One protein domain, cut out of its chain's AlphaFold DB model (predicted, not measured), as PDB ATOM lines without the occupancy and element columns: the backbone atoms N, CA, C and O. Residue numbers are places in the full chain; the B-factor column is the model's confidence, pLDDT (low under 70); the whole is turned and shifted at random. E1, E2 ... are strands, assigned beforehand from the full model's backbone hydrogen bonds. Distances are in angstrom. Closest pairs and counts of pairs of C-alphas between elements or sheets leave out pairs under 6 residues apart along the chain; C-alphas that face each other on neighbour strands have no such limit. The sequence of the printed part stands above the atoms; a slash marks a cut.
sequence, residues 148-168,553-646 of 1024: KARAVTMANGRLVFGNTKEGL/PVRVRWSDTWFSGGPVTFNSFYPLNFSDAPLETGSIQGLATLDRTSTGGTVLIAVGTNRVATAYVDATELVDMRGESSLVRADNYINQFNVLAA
ATOM      1  N   LYS A 148      18.241 -11.662 -27.090       90.94
ATOM      2  CA  LYS A 148      18.676 -12.984 -26.640       90.94
ATOM      3  C   LYS A 148      19.467 -12.811 -25.352       90.94
ATOM      4  O   LYS A 148      20.210 -11.845 -25.217       90.94
ATOM      5  N   ALA A 149      19.362 -13.772 -24.450       92.38
ATOM      6  CA  ALA A 149      20.209 -13.874 -23.269       92.38
ATOM      7  C   ALA A 149      20.752 -15.301 -23.179       92.38
ATOM      8  O   ALA A 149      20.078 -16.242 -23.603       92.38
ATOM      9  N   ARG A 150      21.973 -15.468 -22.661       91.50
ATOM     10  CA  ARG A 150      22.520 -16.810 -22.397       91.50
ATOM     11  C   ARG A 150      22.092 -17.339 -21.033       91.50
ATOM     12  O   ARG A 150      21.953 -18.544 -20.882       91.50
ATOM     13  N   ALA A 151      21.894 -16.443 -20.070       91.25
ATOM     14  CA  ALA A 151      21.560 -16.782 -18.697       91.25
ATOM     15  C   ALA A 151      20.388 -15.939 -18.188       91.25
ATOM     16  O   ALA A 151      20.261 -14.768 -18.554       91.25
ATOM     17  N   VAL A 152      19.565 -16.527 -17.322       91.50
ATOM     18  CA  VAL A 152      18.442 -15.864 -16.655       91.50
ATOM     19  C   VAL A 152      18.359 -16.319 -15.200       91.50
ATOM     20  O   VAL A 152      18.589 -17.488 -14.902       91.50
ATOM     21  N   THR A 153      18.032 -15.400 -14.298       89.62
ATOM     22  CA  THR A 153      17.687 -15.703 -12.905       89.62
ATOM     23  C   THR A 153      16.707 -14.662 -12.361       89.62
ATOM     24  O   THR A 153      16.376 -13.692 -13.045       89.62
ATOM     25  N   MET A 154      16.235 -14.853 -11.132       86.19
ATOM     26  CA  MET A 154      15.396 -13.892 -10.421       86.19
ATOM     27  C   MET A 154      16.053 -13.531  -9.089       86.19
ATOM     28  O   MET A 154      16.412 -14.423  -8.321       86.19
ATOM     29  N   ALA A 155      16.192 -12.235  -8.803       85.12
ATOM     30  CA  ALA A 155      16.767 -11.745  -7.548       85.12
ATOM     31  C   ALA A 155      15.982 -10.527  -7.035       85.12
ATOM     32  O   ALA A 155      15.716  -9.604  -7.803       85.12
ATOM     33  N   ASN A 156      15.588 -10.520  -5.754       82.81
ATOM     34  CA  ASN A 156      14.804  -9.437  -5.130       82.81
ATOM     35  C   ASN A 156      13.598  -8.955  -5.965       82.81
ATOM     36  O   ASN A 156      13.348  -7.762  -6.101       82.81
ATOM     37  N   GLY A 157      12.846  -9.886  -6.563       80.75
ATOM     38  CA  GLY A 157      11.664  -9.539  -7.358       80.75
ATOM     39  C   GLY A 157      11.968  -8.897  -8.715       80.75
ATOM     40  O   GLY A 157      11.063  -8.340  -9.320       80.75
ATOM     41  N   ARG A 158      13.201  -8.974  -9.227       86.62
ATOM     42  CA  ARG A 158      13.545  -8.580 -10.604       86.62
ATOM     43  C   ARG A 158      13.995  -9.781 -11.419       86.62
ATOM     44  O   ARG A 158      14.656 -10.680 -10.895       86.62
ATOM     45  N   LEU A 159      13.670  -9.768 -12.708       90.56
ATOM     46  CA  LEU A 159      14.234 -10.700 -13.673       90.56
ATOM     47  C   LEU A 159      15.600 -10.181 -14.120       90.56
ATOM     48  O   LEU A 159      15.729  -9.010 -14.475       90.56
ATOM     49  N   VAL A 160      16.610 -11.045 -14.108       92.75
ATOM     50  CA  VAL A 160      17.999 -10.687 -14.400       92.75
ATOM     51  C   VAL A 160      18.517 -11.547 -15.546       92.75
ATOM     52  O   VAL A 160      18.446 -12.774 -15.487       92.75
ATOM     53  N   PHE A 161      19.063 -10.910 -16.576       95.00
ATOM     54  CA  PHE A 161      19.647 -11.553 -17.749       95.00
ATOM     55  C   PHE A 161      21.153 -11.352 -17.799       95.00
ATOM     56  O   PHE A 161      21.637 -10.261 -17.528       95.00
ATOM     57  N   GLY A 162      21.886 -12.388 -18.199       94.69
ATOM     58  CA  GLY A 162      23.332 -12.345 -18.397       94.69
ATOM     59  C   GLY A 162      23.707 -12.717 -19.825       94.69
ATOM     60  O   GLY A 162      23.066 -13.583 -20.434       94.69
ATOM     61  N   ASN A 163      24.770 -12.093 -20.341       95.19
ATOM     62  CA  ASN A 163      25.257 -12.291 -21.708       95.19
ATOM     63  C   ASN A 163      24.148 -12.018 -22.733       95.19
ATOM     64  O   ASN A 163      23.559 -12.931 -23.327       95.19
ATOM     65  N   THR A 164      23.835 -10.737 -22.872       94.50
ATOM     66  CA  THR A 164      22.696 -10.228 -23.628       94.50
ATOM     67  C   THR A 164      23.101  -9.831 -25.047       94.50
ATOM     68  O   THR A 164      24.209  -9.357 -25.294       94.50
ATOM     69  N   LYS A 165      22.202 -10.055 -26.009       92.56
ATOM     70  CA  LYS A 165      22.236  -9.425 -27.332       92.56
ATOM     71  C   LYS A 165      21.180  -8.329 -27.354       92.56
ATOM     72  O   LYS A 165      20.012  -8.615 -27.091       92.56
ATOM     73  N   GLU A 166      21.594  -7.111 -27.655       89.62
ATOM     74  CA  GLU A 166      20.794  -5.887 -27.557       89.62
ATOM     75  C   GLU A 166      20.921  -5.077 -28.852       89.62
ATOM     76  O   GLU A 166      21.805  -5.357 -29.664       89.62
ATOM     77  N   GLY A 167      20.037  -4.098 -29.051       86.19
ATOM     78  CA  GLY A 167      19.964  -3.321 -30.290       86.19
ATOM     79  C   GLY A 167      19.378  -4.104 -31.470       86.19
ATOM     80  O   GLY A 167      19.279  -5.333 -31.448       86.19
ATOM     81  N   LEU A 168      18.974  -3.385 -32.512       88.50
ATOM     82  CA  LEU A 168      18.459  -3.951 -33.756       88.50
ATOM     83  C   LEU A 168      19.509  -3.796 -34.866       88.50
ATOM     84  O   LEU A 168      20.320  -2.877 -34.850       88.50
ATOM     85  N   PRO A 553      29.005  -9.970 -23.760       94.88
ATOM     86  CA  PRO A 553      29.173 -11.284 -23.135       94.88
ATOM     87  C   PRO A 553      29.290 -11.249 -21.607       94.88
ATOM     88  O   PRO A 553      29.052 -12.270 -20.965       94.88
ATOM     89  N   VAL A 554      29.664 -10.099 -21.041       94.88
ATOM     90  CA  VAL A 554      29.853  -9.871 -19.595       94.88
ATOM     91  C   VAL A 554      28.755  -9.002 -18.975       94.88
ATOM     92  O   VAL A 554      28.781  -8.746 -17.774       94.88
ATOM     93  N   ARG A 555      27.788  -8.549 -19.778       94.12
ATOM     94  CA  ARG A 555      26.719  -7.665 -19.317       94.12
ATOM     95  C   ARG A 555      25.646  -8.428 -18.570       94.12
ATOM     96  O   ARG A 555      25.226  -9.511 -18.995       94.12
ATOM     97  N   VAL A 556      25.173  -7.807 -17.498       94.19
ATOM     98  CA  VAL A 556      23.977  -8.192 -16.762       94.19
ATOM     99  C   VAL A 556      22.937  -7.077 -16.870       94.19
ATOM    100  O   VAL A 556      23.234  -5.921 -16.581       94.19
ATOM    101  N   ARG A 557      21.717  -7.424 -17.288       92.88
ATOM    102  CA  ARG A 557      20.539  -6.544 -17.420       92.88
ATOM    103  C   ARG A 557      19.461  -6.968 -16.433       92.88
ATOM    104  O   ARG A 557      19.347  -8.159 -16.151       92.88
ATOM    105  N   TRP A 558      18.623  -6.044 -15.974       92.06
ATOM    106  CA  TRP A 558      17.510  -6.384 -15.081       92.06
ATOM    107  C   TRP A 558      16.228  -5.588 -15.348       92.06
ATOM    108  O   TRP A 558      16.269  -4.433 -15.784       92.06
ATOM    109  N   SER A 559      15.087  -6.224 -15.069       90.69
ATOM    110  CA  SER A 559      13.755  -5.615 -15.148       90.69
ATOM    111  C   SER A 559      13.524  -4.620 -14.009       90.69
ATOM    112  O   SER A 559      14.347  -4.483 -13.099       90.69
ATOM    113  N   ASP A 560      12.379  -3.945 -14.007       83.75
ATOM    114  CA  ASP A 560      11.884  -3.274 -12.812       83.75
ATOM    115  C   ASP A 560      11.387  -4.278 -11.753       83.75
ATOM    116  O   ASP A 560      11.311  -5.487 -12.002       83.75
ATOM    117  N   THR A 561      11.141  -3.780 -10.542       75.81
ATOM    118  CA  THR A 561      10.822  -4.601  -9.366       75.81
ATOM    119  C   THR A 561       9.364  -5.024  -9.371       75.81
ATOM    120  O   THR A 561       8.462  -4.187  -9.394       75.81
ATOM    121  N   TRP A 562       9.135  -6.322  -9.225       71.25
ATOM    122  CA  TRP A 562       7.847  -6.872  -8.850       71.25
ATOM    123  C   TRP A 562       7.627  -6.746  -7.338       71.25
ATOM    124  O   TRP A 562       8.459  -7.177  -6.537       71.25
ATOM    125  N   PHE A 563       6.474  -6.209  -6.938       65.44
ATOM    126  CA  PHE A 563       6.025  -6.194  -5.547       65.44
ATOM    127  C   PHE A 563       4.657  -6.866  -5.411       65.44
ATOM    128  O   PHE A 563       3.773  -6.723  -6.256       65.44
ATOM    129  N   SER A 564       4.475  -7.615  -4.322       49.31
ATOM    130  CA  SER A 564       3.225  -8.329  -4.051       49.31
ATOM    131  C   SER A 564       2.066  -7.338  -3.875       49.31
ATOM    132  O   SER A 564       2.116  -6.469  -3.007       49.31
ATOM    133  N   GLY A 565       1.032  -7.465  -4.714       58.03
ATOM    134  CA  GLY A 565      -0.150  -6.593  -4.719       58.03
ATOM    135  C   GLY A 565      -0.096  -5.412  -5.699       58.03
ATOM    136  O   GLY A 565      -1.078  -4.679  -5.784       58.03
ATOM    137  N   GLY A 566       1.008  -5.234  -6.436       59.88
ATOM    138  CA  GLY A 566       1.141  -4.261  -7.526       59.88
ATOM    139  C   GLY A 566       0.982  -4.854  -8.928       59.88
ATOM    140  O   GLY A 566       0.944  -6.079  -9.067       59.88
ATOM    141  N   PRO A 567       0.919  -4.002  -9.971       60.66
ATOM    142  CA  PRO A 567       1.044  -4.455 -11.353       60.66
ATOM    143  C   PRO A 567       2.396  -5.150 -11.553       60.66
ATOM    144  O   PRO A 567       3.419  -4.725 -11.012       60.66
ATOM    145  N   VAL A 568       2.391  -6.255 -12.299       67.25
ATOM    146  CA  VAL A 568       3.620  -6.962 -12.666       67.25
ATOM    147  C   VAL A 568       4.398  -6.094 -13.658       67.25
ATOM    148  O   VAL A 568       3.796  -5.457 -14.513       67.25
ATOM    149  N   THR A 569       5.724  -6.029 -13.528       71.25
ATOM    150  CA  THR A 569       6.593  -5.159 -14.346       71.25
ATOM    151  C   THR A 569       7.815  -5.903 -14.891       71.25
ATOM    152  O   THR A 569       8.849  -5.300 -15.189       71.25
ATOM    153  N   PHE A 570       7.728  -7.229 -15.049       81.19
ATOM    154  CA  PHE A 570       8.857  -8.025 -15.538       81.19
ATOM    155  C   PHE A 570       9.219  -7.696 -16.989       81.19
ATOM    156  O   PHE A 570      10.382  -7.840 -17.356       81.19
ATOM    157  N   ASN A 571       8.281  -7.194 -17.794       81.81
ATOM    158  CA  ASN A 571       8.553  -6.669 -19.135       81.81
ATOM    159  C   ASN A 571       9.321  -5.332 -19.148       81.81
ATOM    160  O   ASN A 571       9.888  -4.962 -20.175       81.81
ATOM    161  N   SER A 572       9.370  -4.604 -18.028       85.88
ATOM    162  CA  SER A 572       9.899  -3.240 -17.984       85.88
ATOM    163  C   SER A 572      11.417  -3.201 -17.811       85.88
ATOM    164  O   SER A 572      11.931  -3.178 -16.696       85.88
ATOM    165  N   PHE A 573      12.148  -3.116 -18.924       88.25
ATOM    166  CA  PHE A 573      13.603  -2.897 -18.934       88.25
ATOM    167  C   PHE A 573      13.936  -1.460 -19.326       88.25
ATOM    168  O   PHE A 573      13.366  -0.940 -20.288       88.25
ATOM    169  N   TYR A 574      14.842  -0.817 -18.583       85.12
ATOM    170  CA  TYR A 574      15.306   0.542 -18.871       85.12
ATOM    171  C   TYR A 574      16.714   0.530 -19.486       85.12
ATOM    172  O   TYR A 574      17.540  -0.300 -19.087       85.12
ATOM    173  N   PRO A 575      17.039   1.483 -20.380       82.88
ATOM    174  CA  PRO A 575      18.342   1.539 -21.044       82.88
ATOM    175  C   PRO A 575      19.541   1.609 -20.092       82.88
ATOM    176  O   PRO A 575      20.602   1.094 -20.431       82.88
ATOM    177  N   LEU A 576      19.370   2.170 -18.890       85.81
ATOM    178  CA  LEU A 576      20.428   2.317 -17.882       85.81
ATOM    179  C   LEU A 576      20.479   1.177 -16.848       85.81
ATOM    180  O   LEU A 576      21.380   1.148 -16.017       85.81
ATOM    181  N   ASN A 577      19.549   0.216 -16.896       89.25
ATOM    182  CA  ASN A 577      19.510  -0.919 -15.967       89.25
ATOM    183  C   ASN A 577      20.451  -2.043 -16.422       89.25
ATOM    184  O   ASN A 577      20.005  -3.129 -16.804       89.25
ATOM    185  N   PHE A 578      21.752  -1.765 -16.422       91.75
ATOM    186  CA  PHE A 578      22.777  -2.764 -16.688       91.75
ATOM    187  C   PHE A 578      24.024  -2.550 -15.832       91.75
ATOM    188  O   PHE A 578      24.297  -1.455 -15.345       91.75
ATOM    189  N   SER A 579      24.793  -3.618 -15.662       93.06
ATOM    190  CA  SER A 579      26.118  -3.597 -15.054       93.06
ATOM    191  C   SER A 579      26.972  -4.657 -15.737       93.06
ATOM    192  O   SER A 579      26.495  -5.760 -16.020       93.06
ATOM    193  N   ASP A 580      28.221  -4.315 -16.025       93.88
ATOM    194  CA  ASP A 580      29.149  -5.206 -16.708       93.88
ATOM    195  C   ASP A 580      30.063  -5.877 -15.674       93.88
ATOM    196  O   ASP A 580      30.687  -5.215 -14.841       93.88
ATOM    197  N   ALA A 581      30.134  -7.209 -15.712       92.94
ATOM    198  CA  ALA A 581      31.109  -7.950 -14.925       92.94
ATOM    199  C   ALA A 581      32.535  -7.698 -15.466       92.94
ATOM    200  O   ALA A 581      32.700  -7.440 -16.664       92.94
ATOM    201  N   PRO A 582      33.580  -7.796 -14.624       93.38
ATOM    202  CA  PRO A 582      34.954  -7.609 -15.066       93.38
ATOM    203  C   PRO A 582      35.338  -8.606 -16.166       93.38
ATOM    204  O   PRO A 582      34.871  -9.748 -16.193       93.38
ATOM    205  N   LEU A 583      36.205  -8.184 -17.088       91.50
ATOM    206  CA  LEU A 583      36.578  -8.983 -18.262       91.50
ATOM    207  C   LEU A 583      37.241 -10.320 -17.881       91.50
ATOM    208  O   LEU A 583      37.173 -11.284 -18.645       91.50
ATOM    209  N   GLU A 584      37.833 -10.409 -16.687       92.56
ATOM    210  CA  GLU A 584      38.442 -11.613 -16.118       92.56
ATOM    211  C   GLU A 584      37.432 -12.744 -15.885       92.56
ATOM    212  O   GLU A 584      37.817 -13.915 -15.900       92.56
ATOM    213  N   THR A 585      36.146 -12.424 -15.701       93.12
ATOM    214  CA  THR A 585      35.056 -13.408 -15.615       93.12
ATOM    215  C   THR A 585      34.959 -14.235 -16.900       93.12
ATOM    216  O   THR A 585      34.671 -15.436 -16.865       93.12
ATOM    217  N   GLY A 586      35.272 -13.630 -18.049       93.56
ATOM    218  CA  GLY A 586      34.960 -14.194 -19.355       93.56
ATOM    219  C   GLY A 586      33.454 -14.165 -19.640       93.56
ATOM    220  O   GLY A 586      32.671 -13.580 -18.896       93.56
ATOM    221  N   SER A 587      33.021 -14.795 -20.734       95.25
ATOM    222  CA  SER A 587      31.611 -14.730 -21.150       95.25
ATOM    223  C   SER A 587      30.697 -15.412 -20.131       95.25
ATOM    224  O   SER A 587      30.869 -16.602 -19.867       95.25
ATOM    225  N   ILE A 588      29.687 -14.707 -19.620       96.50
ATOM    226  CA  ILE A 588      28.721 -15.264 -18.665       96.50
ATOM    227  C   ILE A 588      27.980 -16.437 -19.320       96.50
ATOM    228  O   ILE A 588      27.465 -16.315 -20.437       96.50
ATOM    229  N   GLN A 589      27.962 -17.572 -18.624       94.81
ATOM    230  CA  GLN A 589      27.278 -18.811 -19.000       94.81
ATOM    231  C   GLN A 589      26.013 -19.052 -18.189       94.81
ATOM    232  O   GLN A 589      25.043 -19.569 -18.730       94.81
ATOM    233  N   GLY A 590      26.022 -18.672 -16.912       93.00
ATOM    234  CA  GLY A 590      24.906 -18.874 -15.998       93.00
ATOM    235  C   GLY A 590      24.840 -17.783 -14.940       93.00
ATOM    236  O   GLY A 590      25.851 -17.162 -14.602       93.00
ATOM    237  N   LEU A 591      23.632 -17.565 -14.432       93.25
ATOM    238  CA  LEU A 591      23.350 -16.682 -13.312       93.25
ATOM    239  C   LEU A 591      22.634 -17.481 -12.226       93.25
ATOM    240  O   LEU A 591      21.776 -18.306 -12.529       93.25
ATOM    241  N   ALA A 592      22.969 -17.209 -10.974       90.06
ATOM    242  CA  ALA A 592      22.358 -17.834  -9.807       90.06
ATOM    243  C   ALA A 592      22.295 -16.830  -8.654       90.06
ATOM    244  O   ALA A 592      22.996 -15.816  -8.670       90.06
ATOM    245  N   THR A 593      21.459 -17.096  -7.658       88.94
ATOM    246  CA  THR A 593      21.253 -16.192  -6.518       88.94
ATOM    247  C   THR A 593      21.408 -16.931  -5.206       88.94
ATOM    248  O   THR A 593      21.059 -18.096  -5.114       88.94
ATOM    249  N   LEU A 594      21.939 -16.279  -4.177       84.44
ATOM    250  CA  LEU A 594      22.047 -16.868  -2.841       84.44
ATOM    251  C   LEU A 594      21.557 -15.891  -1.787       84.44
ATOM    252  O   LEU A 594      21.882 -14.703  -1.848       84.44
ATOM    253  N   ASP A 595      20.872 -16.410  -0.773       77.75
ATOM    254  CA  ASP A 595      20.408 -15.615   0.358       77.75
ATOM    255  C   ASP A 595      21.392 -15.730   1.527       77.75
ATOM    256  O   ASP A 595      21.672 -16.823   2.036       77.75
ATOM    257  N   ARG A 596      21.931 -14.597   1.999       66.06
ATOM    258  CA  ARG A 596      22.810 -14.591   3.181       66.06
ATOM    259  C   ARG A 596      21.983 -14.472   4.455       66.06
ATOM    260  O   ARG A 596      21.535 -13.395   4.841       66.06
ATOM    261  N   THR A 597      21.860 -15.590   5.162       54.34
ATOM    262  CA  THR A 597      21.071 -15.713   6.397       54.34
ATOM    263  C   THR A 597      21.626 -14.924   7.591       54.34
ATOM    264  O   THR A 597      20.879 -14.668   8.530       54.34
ATOM    265  N   SER A 598      22.903 -14.513   7.587       47.06
ATOM    266  CA  SER A 598      23.555 -13.876   8.745       47.06
ATOM    267  C   SER A 598      23.669 -12.348   8.697       47.06
ATOM    268  O   SER A 598      23.924 -11.741   9.735       47.06
ATOM    269  N   THR A 599      23.488 -11.712   7.534       48.91
ATOM    270  CA  THR A 599      23.700 -10.253   7.368       48.91
ATOM    271  C   THR A 599      22.541  -9.552   6.652       48.91
ATOM    272  O   THR A 599      22.472  -8.327   6.666       48.91
ATOM    273  N   GLY A 600      21.602 -10.317   6.080       54.84
ATOM    274  CA  GLY A 600      20.572  -9.790   5.190       54.84
ATOM    275  C   GLY A 600      21.152  -9.428   3.818       54.84
ATOM    276  O   GLY A 600      22.249  -8.883   3.717       54.84
ATOM    277  N   GLY A 601      20.419  -9.755   2.756       68.56
ATOM    278  CA  GLY A 601      20.786  -9.431   1.377       68.56
ATOM    279  C   GLY A 601      20.977 -10.658   0.484       68.56
ATOM    280  O   GLY A 601      21.409 -11.726   0.932       68.56
ATOM    281  N   THR A 602      20.658 -10.470  -0.794       82.25
ATOM    282  CA  THR A 602      20.806 -11.469  -1.854       82.25
ATOM    283  C   THR A 602      22.095 -11.194  -2.626       82.25
ATOM    284  O   THR A 602      22.421 -10.049  -2.942       82.25
ATOM    285  N   VAL A 603      22.851 -12.250  -2.918       86.44
ATOM    286  CA  VAL A 603      24.068 -12.191  -3.732       86.44
ATOM    287  C   VAL A 603      23.761 -12.779  -5.099       86.44
ATOM    288  O   VAL A 603      23.349 -13.934  -5.199       86.44
ATOM    289  N   LEU A 604      23.980 -11.994  -6.149       90.56
ATOM    290  CA  LEU A 604      23.962 -12.462  -7.524       90.56
ATOM    291  C   LEU A 604      25.316 -13.080  -7.866       90.56
ATOM    292  O   LEU A 604      26.367 -12.504  -7.585       90.56
ATOM    293  N   ILE A 605      25.286 -14.232  -8.518       91.62
ATOM    294  CA  ILE A 605      26.466 -14.970  -8.948       91.62
ATOM    295  C   ILE A 605      26.426 -15.111 -10.459       91.62
ATOM    296  O   ILE A 605      25.475 -15.650 -11.016       91.62
ATOM    297  N   ALA A 606      27.485 -14.640 -11.106       94.19
ATOM    298  CA  ALA A 606      27.724 -14.778 -12.529       94.19
ATOM    299  C   ALA A 606      28.835 -15.801 -12.768       94.19
ATOM    300  O   ALA A 606      30.007 -15.557 -12.472       94.19
ATOM    301  N   VAL A 607      28.465 -16.958 -13.315       95.06
ATOM    302  CA  VAL A 607      29.411 -18.006 -13.707       95.06
ATOM    303  C   VAL A 607      29.870 -17.713 -15.131       95.06
ATOM    304  O   VAL A 607      29.090 -17.842 -16.079       95.06
ATOM    305  N   GLY A 608      31.115 -17.268 -15.286       95.19
ATOM    306  CA  GLY A 608      31.734 -17.003 -16.581       95.19
ATOM    307  C   GLY A 608      32.505 -18.193 -17.147       95.19
ATOM    308  O   GLY A 608      32.610 -19.252 -16.524       95.19
ATOM    309  N   THR A 609      33.083 -18.008 -18.338       94.75
ATOM    310  CA  THR A 609      33.959 -19.023 -18.949       94.75
ATOM    311  C   THR A 609      35.247 -19.248 -18.181       94.75
ATOM    312  O   THR A 609      35.761 -20.360 -18.195       94.75
ATOM    313  N   ASN A 610      35.765 -18.206 -17.528       92.69
ATOM    314  CA  ASN A 610      37.092 -18.242 -16.918       92.69
ATOM    315  C   ASN A 610      37.020 -18.213 -15.392       92.69
ATOM    316  O   ASN A 610      37.789 -18.912 -14.733       92.69
ATOM    317  N   ARG A 611      36.139 -17.368 -14.840       93.31
ATOM    318  CA  ARG A 611      35.995 -17.148 -13.397       93.31
ATOM    319  C   ARG A 611      34.537 -16.919 -13.015       93.31
ATOM    320  O   ARG A 611      33.709 -16.556 -13.851       93.31
ATOM    321  N   VAL A 612      34.241 -17.067 -11.729       93.31
ATOM    322  CA  VAL A 612      32.960 -16.674 -11.129       93.31
ATOM    323  C   VAL A 612      33.074 -15.256 -10.571       93.31
ATOM    324  O   VAL A 612      34.051 -14.927  -9.895       93.31
ATOM    325  N   ALA A 613      32.072 -14.419 -10.836       92.56
ATOM    326  CA  ALA A 613      31.915 -13.105 -10.221       92.56
ATOM    327  C   ALA A 613      30.663 -13.052  -9.347       92.56
ATOM    328  O   ALA A 613      29.661 -13.704  -9.630       92.56
ATOM    329  N   THR A 614      30.717 -12.256  -8.287       90.81
ATOM    330  CA  THR A 614      29.623 -12.070  -7.332       90.81
ATOM    331  C   THR A 614      29.301 -10.592  -7.192       90.81
ATOM    332  O   THR A 614      30.222  -9.784  -7.092       90.81
ATOM    333  N   ALA A 615      28.027 -10.235  -7.125       89.00
ATOM    334  CA  ALA A 615      27.583  -8.880  -6.826       89.00
ATOM    335  C   ALA A 615      26.497  -8.903  -5.753       89.00
ATOM    336  O   ALA A 615      25.639  -9.786  -5.739       89.00
ATOM    337  N   TYR A 616      26.525  -7.922  -4.858       86.25
ATOM    338  CA  TYR A 616      25.431  -7.704  -3.922       86.25
ATOM    339  C   TYR A 616      24.261  -7.032  -4.643       86.25
ATOM    340  O   TYR A 616      24.463  -6.116  -5.440       86.25
ATOM    341  N   VAL A 617      23.051  -7.509  -4.356       86.06
ATOM    342  CA  VAL A 617      21.803  -6.963  -4.891       86.06
ATOM    343  C   VAL A 617      21.206  -5.988  -3.873       86.06
ATOM    344  O   VAL A 617      21.081  -6.335  -2.699       86.06
ATOM    345  N   ASP A 618      20.866  -4.771  -4.311       81.31
ATOM    346  CA  ASP A 618      20.333  -3.658  -3.494       81.31
ATOM    347  C   ASP A 618      21.221  -3.227  -2.306       81.31
ATOM    348  O   ASP A 618      20.798  -2.481  -1.413       81.31
ATOM    349  N   ALA A 619      22.474  -3.678  -2.279       72.19
ATOM    350  CA  ALA A 619      23.414  -3.414  -1.204       72.19
ATOM    351  C   ALA A 619      24.829  -3.190  -1.740       72.19
ATOM    352  O   ALA A 619      25.221  -3.707  -2.784       72.19
ATOM    353  N   THR A 620      25.611  -2.418  -0.994       70.25
ATOM    354  CA  THR A 620      27.038  -2.219  -1.225       70.25
ATOM    355  C   THR A 620      27.809  -2.514   0.052       70.25
ATOM    356  O   THR A 620      27.314  -2.290   1.158       70.25
ATOM    357  N   GLU A 621      29.012  -3.052  -0.099       70.62
ATOM    358  CA  GLU A 621      29.905  -3.352   1.010       70.62
ATOM    359  C   GLU A 621      30.841  -2.159   1.236       70.62
ATOM    360  O   GLU A 621      31.622  -1.792   0.359       70.62
ATOM    361  N   LEU A 622      30.757  -1.536   2.413       69.12
ATOM    362  CA  LEU A 622      31.715  -0.531   2.862       69.12
ATOM    363  C   LEU A 622      32.773  -1.209   3.723       69.12
ATOM    364  O   LEU A 622      32.439  -1.784   4.757       69.12
ATOM    365  N   VAL A 623      34.037  -1.097   3.324       71.75
ATOM    366  CA  VAL A 623      35.177  -1.528   4.138       71.75
ATOM    367  C   VAL A 623      35.730  -0.308   4.866       71.75
ATOM    368  O   VAL A 623      36.124   0.676   4.236       71.75
ATOM    369  N   ASP A 624      35.719  -0.343   6.196       71.62
ATOM    370  CA  ASP A 624      36.247   0.747   7.010       71.62
ATOM    371  C   ASP A 624      37.792   0.763   7.034       71.62
ATOM    372  O   ASP A 624      38.473  -0.140   6.548       71.62
ATOM    373  N   MET A 625      38.386   1.801   7.633       58.69
ATOM    374  CA  MET A 625      39.852   1.933   7.740       58.69
ATOM    375  C   MET A 625      40.511   0.868   8.639       58.69
ATOM    376  O   MET A 625      41.736   0.860   8.777       58.69
ATOM    377  N   ARG A 626      39.725   0.004   9.293       67.94
ATOM    378  CA  ARG A 626      40.176  -1.125  10.117       67.94
ATOM    379  C   ARG A 626      39.999  -2.469   9.401       67.94
ATOM    380  O   ARG A 626      40.424  -3.479   9.953       67.94
ATOM    381  N   GLY A 627      39.458  -2.472   8.180       59.91
ATOM    382  CA  GLY A 627      39.223  -3.671   7.378       59.91
ATOM    383  C   GLY A 627      37.931  -4.414   7.723       59.91
ATOM    384  O   GLY A 627      37.731  -5.511   7.210       59.91
ATOM    385  N   GLU A 628      37.067  -3.847   8.568       65.38
ATOM    386  CA  GLU A 628      35.748  -4.410   8.871       65.38
ATOM    387  C   GLU A 628      34.756  -4.000   7.782       65.38
ATOM    388  O   GLU A 628      34.722  -2.834   7.369       65.38
ATOM    389  N   SER A 629      33.951  -4.954   7.309       64.56
ATOM    390  CA  SER A 629      32.975  -4.704   6.252       64.56
ATOM    391  C   SER A 629      31.547  -4.579   6.785       64.56
ATOM    392  O   SER A 629      31.093  -5.352   7.628       64.56
ATOM    393  N   SER A 630      30.823  -3.566   6.303       69.19
ATOM    394  CA  SER A 630      29.419  -3.309   6.628       69.19
ATOM    395  C   SER A 630      28.611  -3.161   5.348       69.19
ATOM    396  O   SER A 630      28.972  -2.382   4.466       69.19
ATOM    397  N   LEU A 631      27.480  -3.860   5.261       63.44
ATOM    398  CA  LEU A 631      26.541  -3.693   4.154       63.44
ATOM    399  C   LEU A 631      25.673  -2.455   4.380       63.44
ATOM    400  O   LEU A 631      25.112  -2.258   5.459       63.44
ATOM    401  N   VAL A 632      25.555  -1.626   3.349       65.12
ATOM    402  CA  VAL A 632      24.681  -0.452   3.316       65.12
ATOM    403  C   VAL A 632      23.767  -0.566   2.103       65.12
ATOM    404  O   VAL A 632      24.174  -1.081   1.063       65.12
ATOM    405  N   ARG A 633      22.518  -0.107   2.230       68.00
ATOM    406  CA  ARG A 633      21.576  -0.042   1.107       68.00
ATOM    407  C   ARG A 633      22.177   0.810  -0.015       68.00
ATOM    408  O   ARG A 633      22.633   1.919   0.255       68.00
ATOM    409  N   ALA A 634      22.186   0.286  -1.235       65.50
ATOM    410  CA  ALA A 634      22.711   0.992  -2.399       65.50
ATOM    411  C   ALA A 634      21.595   1.716  -3.168       65.50
ATOM    412  O   ALA A 634      20.444   1.279  -3.149       65.50
ATOM    413  N   ASP A 635      21.950   2.802  -3.863       67.56
ATOM    414  CA  ASP A 635      21.037   3.510  -4.776       67.56
ATOM    415  C   ASP A 635      20.840   2.740  -6.096       67.56
ATOM    416  O   ASP A 635      19.774   2.800  -6.706       67.56
ATOM    417  N   ASN A 636      21.857   1.974  -6.511       78.25
ATOM    418  CA  ASN A 636      21.824   1.116  -7.696       78.25
ATOM    419  C   ASN A 636      21.537  -0.342  -7.317       78.25
ATOM    420  O   ASN A 636      22.068  -0.848  -6.328       78.25
ATOM    421  N   TYR A 637      20.771  -1.035  -8.163       81.75
ATOM    422  CA  TYR A 637      20.398  -2.442  -7.967       81.75
ATOM    423  C   TYR A 637      21.614  -3.383  -7.924       81.75
ATOM    424  O   TYR A 637      21.722  -4.217  -7.027       81.75
ATOM    425  N   ILE A 638      22.549  -3.221  -8.866       83.75
ATOM    426  CA  ILE A 638      23.869  -3.866  -8.863       83.75
ATOM    427  C   ILE A 638      24.906  -2.757  -8.991       83.75
ATOM    428  O   ILE A 638      24.902  -2.021  -9.977       83.75
ATOM    429  N   ASN A 639      25.786  -2.628  -7.997       74.75
ATOM    430  CA  ASN A 639      26.792  -1.567  -7.989       74.75
ATOM    431  C   ASN A 639      28.139  -2.050  -8.546       74.75
ATOM    432  O   ASN A 639      28.664  -1.486  -9.501       74.75
ATOM    433  N   GLN A 640      28.677  -3.136  -7.986       82.50
ATOM    434  CA  GLN A 640      29.968  -3.683  -8.392       82.50
ATOM    435  C   GLN A 640      29.963  -5.212  -8.357       82.50
ATOM    436  O   GLN A 640      29.450  -5.830  -7.421       82.50
ATOM    437  N   PHE A 641      30.589  -5.808  -9.370       87.62
ATOM    438  CA  PHE A 641      30.952  -7.220  -9.401       87.62
ATOM    439  C   PHE A 641      32.359  -7.425  -8.832       87.62
ATOM    440  O   PHE A 641      33.310  -6.752  -9.225       87.62
ATOM    441  N   ASN A 642      32.491  -8.416  -7.957       88.81
ATOM    442  CA  ASN A 642      33.749  -8.884  -7.395       88.81
ATOM    443  C   ASN A 642      34.072 -10.263  -7.973       88.81
ATOM    444  O   ASN A 642      33.289 -11.202  -7.829       88.81
ATOM    445  N   VAL A 643      35.216 -10.394  -8.641       90.44
ATOM    446  CA  VAL A 643      35.668 -11.680  -9.191       90.44
ATOM    447  C   VAL A 643      36.299 -12.507  -8.078       90.44
ATOM    448  O   VAL A 643      37.126 -12.005  -7.317       90.44
ATOM    449  N   LEU A 644      35.940 -13.785  -7.988       89.25
ATOM    450  CA  LEU A 644      36.569 -14.693  -7.036       89.25
ATOM    451  C   LEU A 644      38.033 -14.951  -7.414       89.25
ATOM    452  O   LEU A 644      38.394 -15.022  -8.590       89.25
ATOM    453  N   ALA A 645      38.882 -15.132  -6.401       84.44
ATOM    454  CA  ALA A 645      40.311 -15.369  -6.603       84.44
ATOM    455  C   ALA A 645      40.605 -16.707  -7.301       84.44
ATOM    456  O   ALA A 645      41.583 -16.812  -8.040       84.44
ATOM    457  N   ALA A 646      39.774 -17.729  -7.068       84.06
ATOM    458  CA  ALA A 646      39.942 -19.021  -7.714       84.06
ATOM    459  C   ALA A 646      39.500 -18.956  -9.178       84.06
ATOM    460  O   ALA A 646      38.425 -18.451  -9.508       84.06
TER     461      ALA A 646
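AT A GLANCE: This is residues 148 to 168 and 553 to 646 of the 1024 residues of an uncharacterized protein of Bacteroidetes bacterium (UniProt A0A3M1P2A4). Two four-stranded antiparallel sheets, strongly twisted, face each other as a sandwich: E5 E6 E7 E8 makes one layer and E1 E2 E3 E4 the other. The layers come close along one side, E1 by E5; E7 and E8 bend sharply, and their far ends, with the turn at Arg 626, reach away from the body as a narrow arm, while the loop of residues 560 to 572 reaches out elsewhere. The printed part has 115 residues, with eight named strands, E1 to E8 in chain order, and no named helix; the class is all strand. It is compact, with a radius of gyration of the C-alphas of 14.4 A and spans of 48 by 39 by 23 A.

HOW THE PARTS SIT: Begin with E5, residues 588 to 595, E6, 602 to 608, E7, 612 to 623, and E8, 629 to 643. They form a meander, each strand the antiparallel neighbour of the one before, with E5 and E8 at the edges. Look for N 592 and O 605 at 3.0 A between E5 and E6, N 604 and O 615 at 2.8 A between E6 and E7, and N 620 and O 632 at 2.8 A between E7 and E8. E7 bends by 109 degrees at residue 618 and E8 by 136 degrees at residue 633. The other sheet holds E1, residues 148 to 155, E2, 158 to 166, E3, 553 to 559, and E4, 573 to 580, in that order. There, N 153 and O 160 are 2.9 A apart, N 161 and O 557 2.8 A, and N 556 and O 579 2.8 A. The sheets' strands stand at 27 degrees to each other. Between the sheets, the closest C-alphas of E1 and E5 are those of Ala 151 and Gly 590, 4.8 A apart; those of E4 and E8 are Ser 579 and Ile 638, 6.6 A apart. E1 and E8 are apart.

IN THESE COORDINATES: Find C-alpha 588 at (28.721, -15.264, -18.665); from there E5 runs 20.8 A to C-alpha 595. E7 covers 21.6 A, and E8, the longest by residues, 17.2 A, ending at C-alpha 643 at (35.668, -11.680, -9.191). Go to C-alpha 148 at (18.676, -12.984, -26.640) for the beginning of E1, 19.2 A long.

THE WHOLE: The two C-alphas farthest apart, Leu 168 and Arg 626, are 49.0 A apart. Residues 169 to 552 are not printed; the C-alphas of 168 and 553 are 16.8 A apart across this cut. The link from E3 to E4 is long, 13 residues. The mean pLDDT of the printed part is 82.4; look for values under 70 at residues 563 to 568, 596 to 601, 622 and 625 to 635.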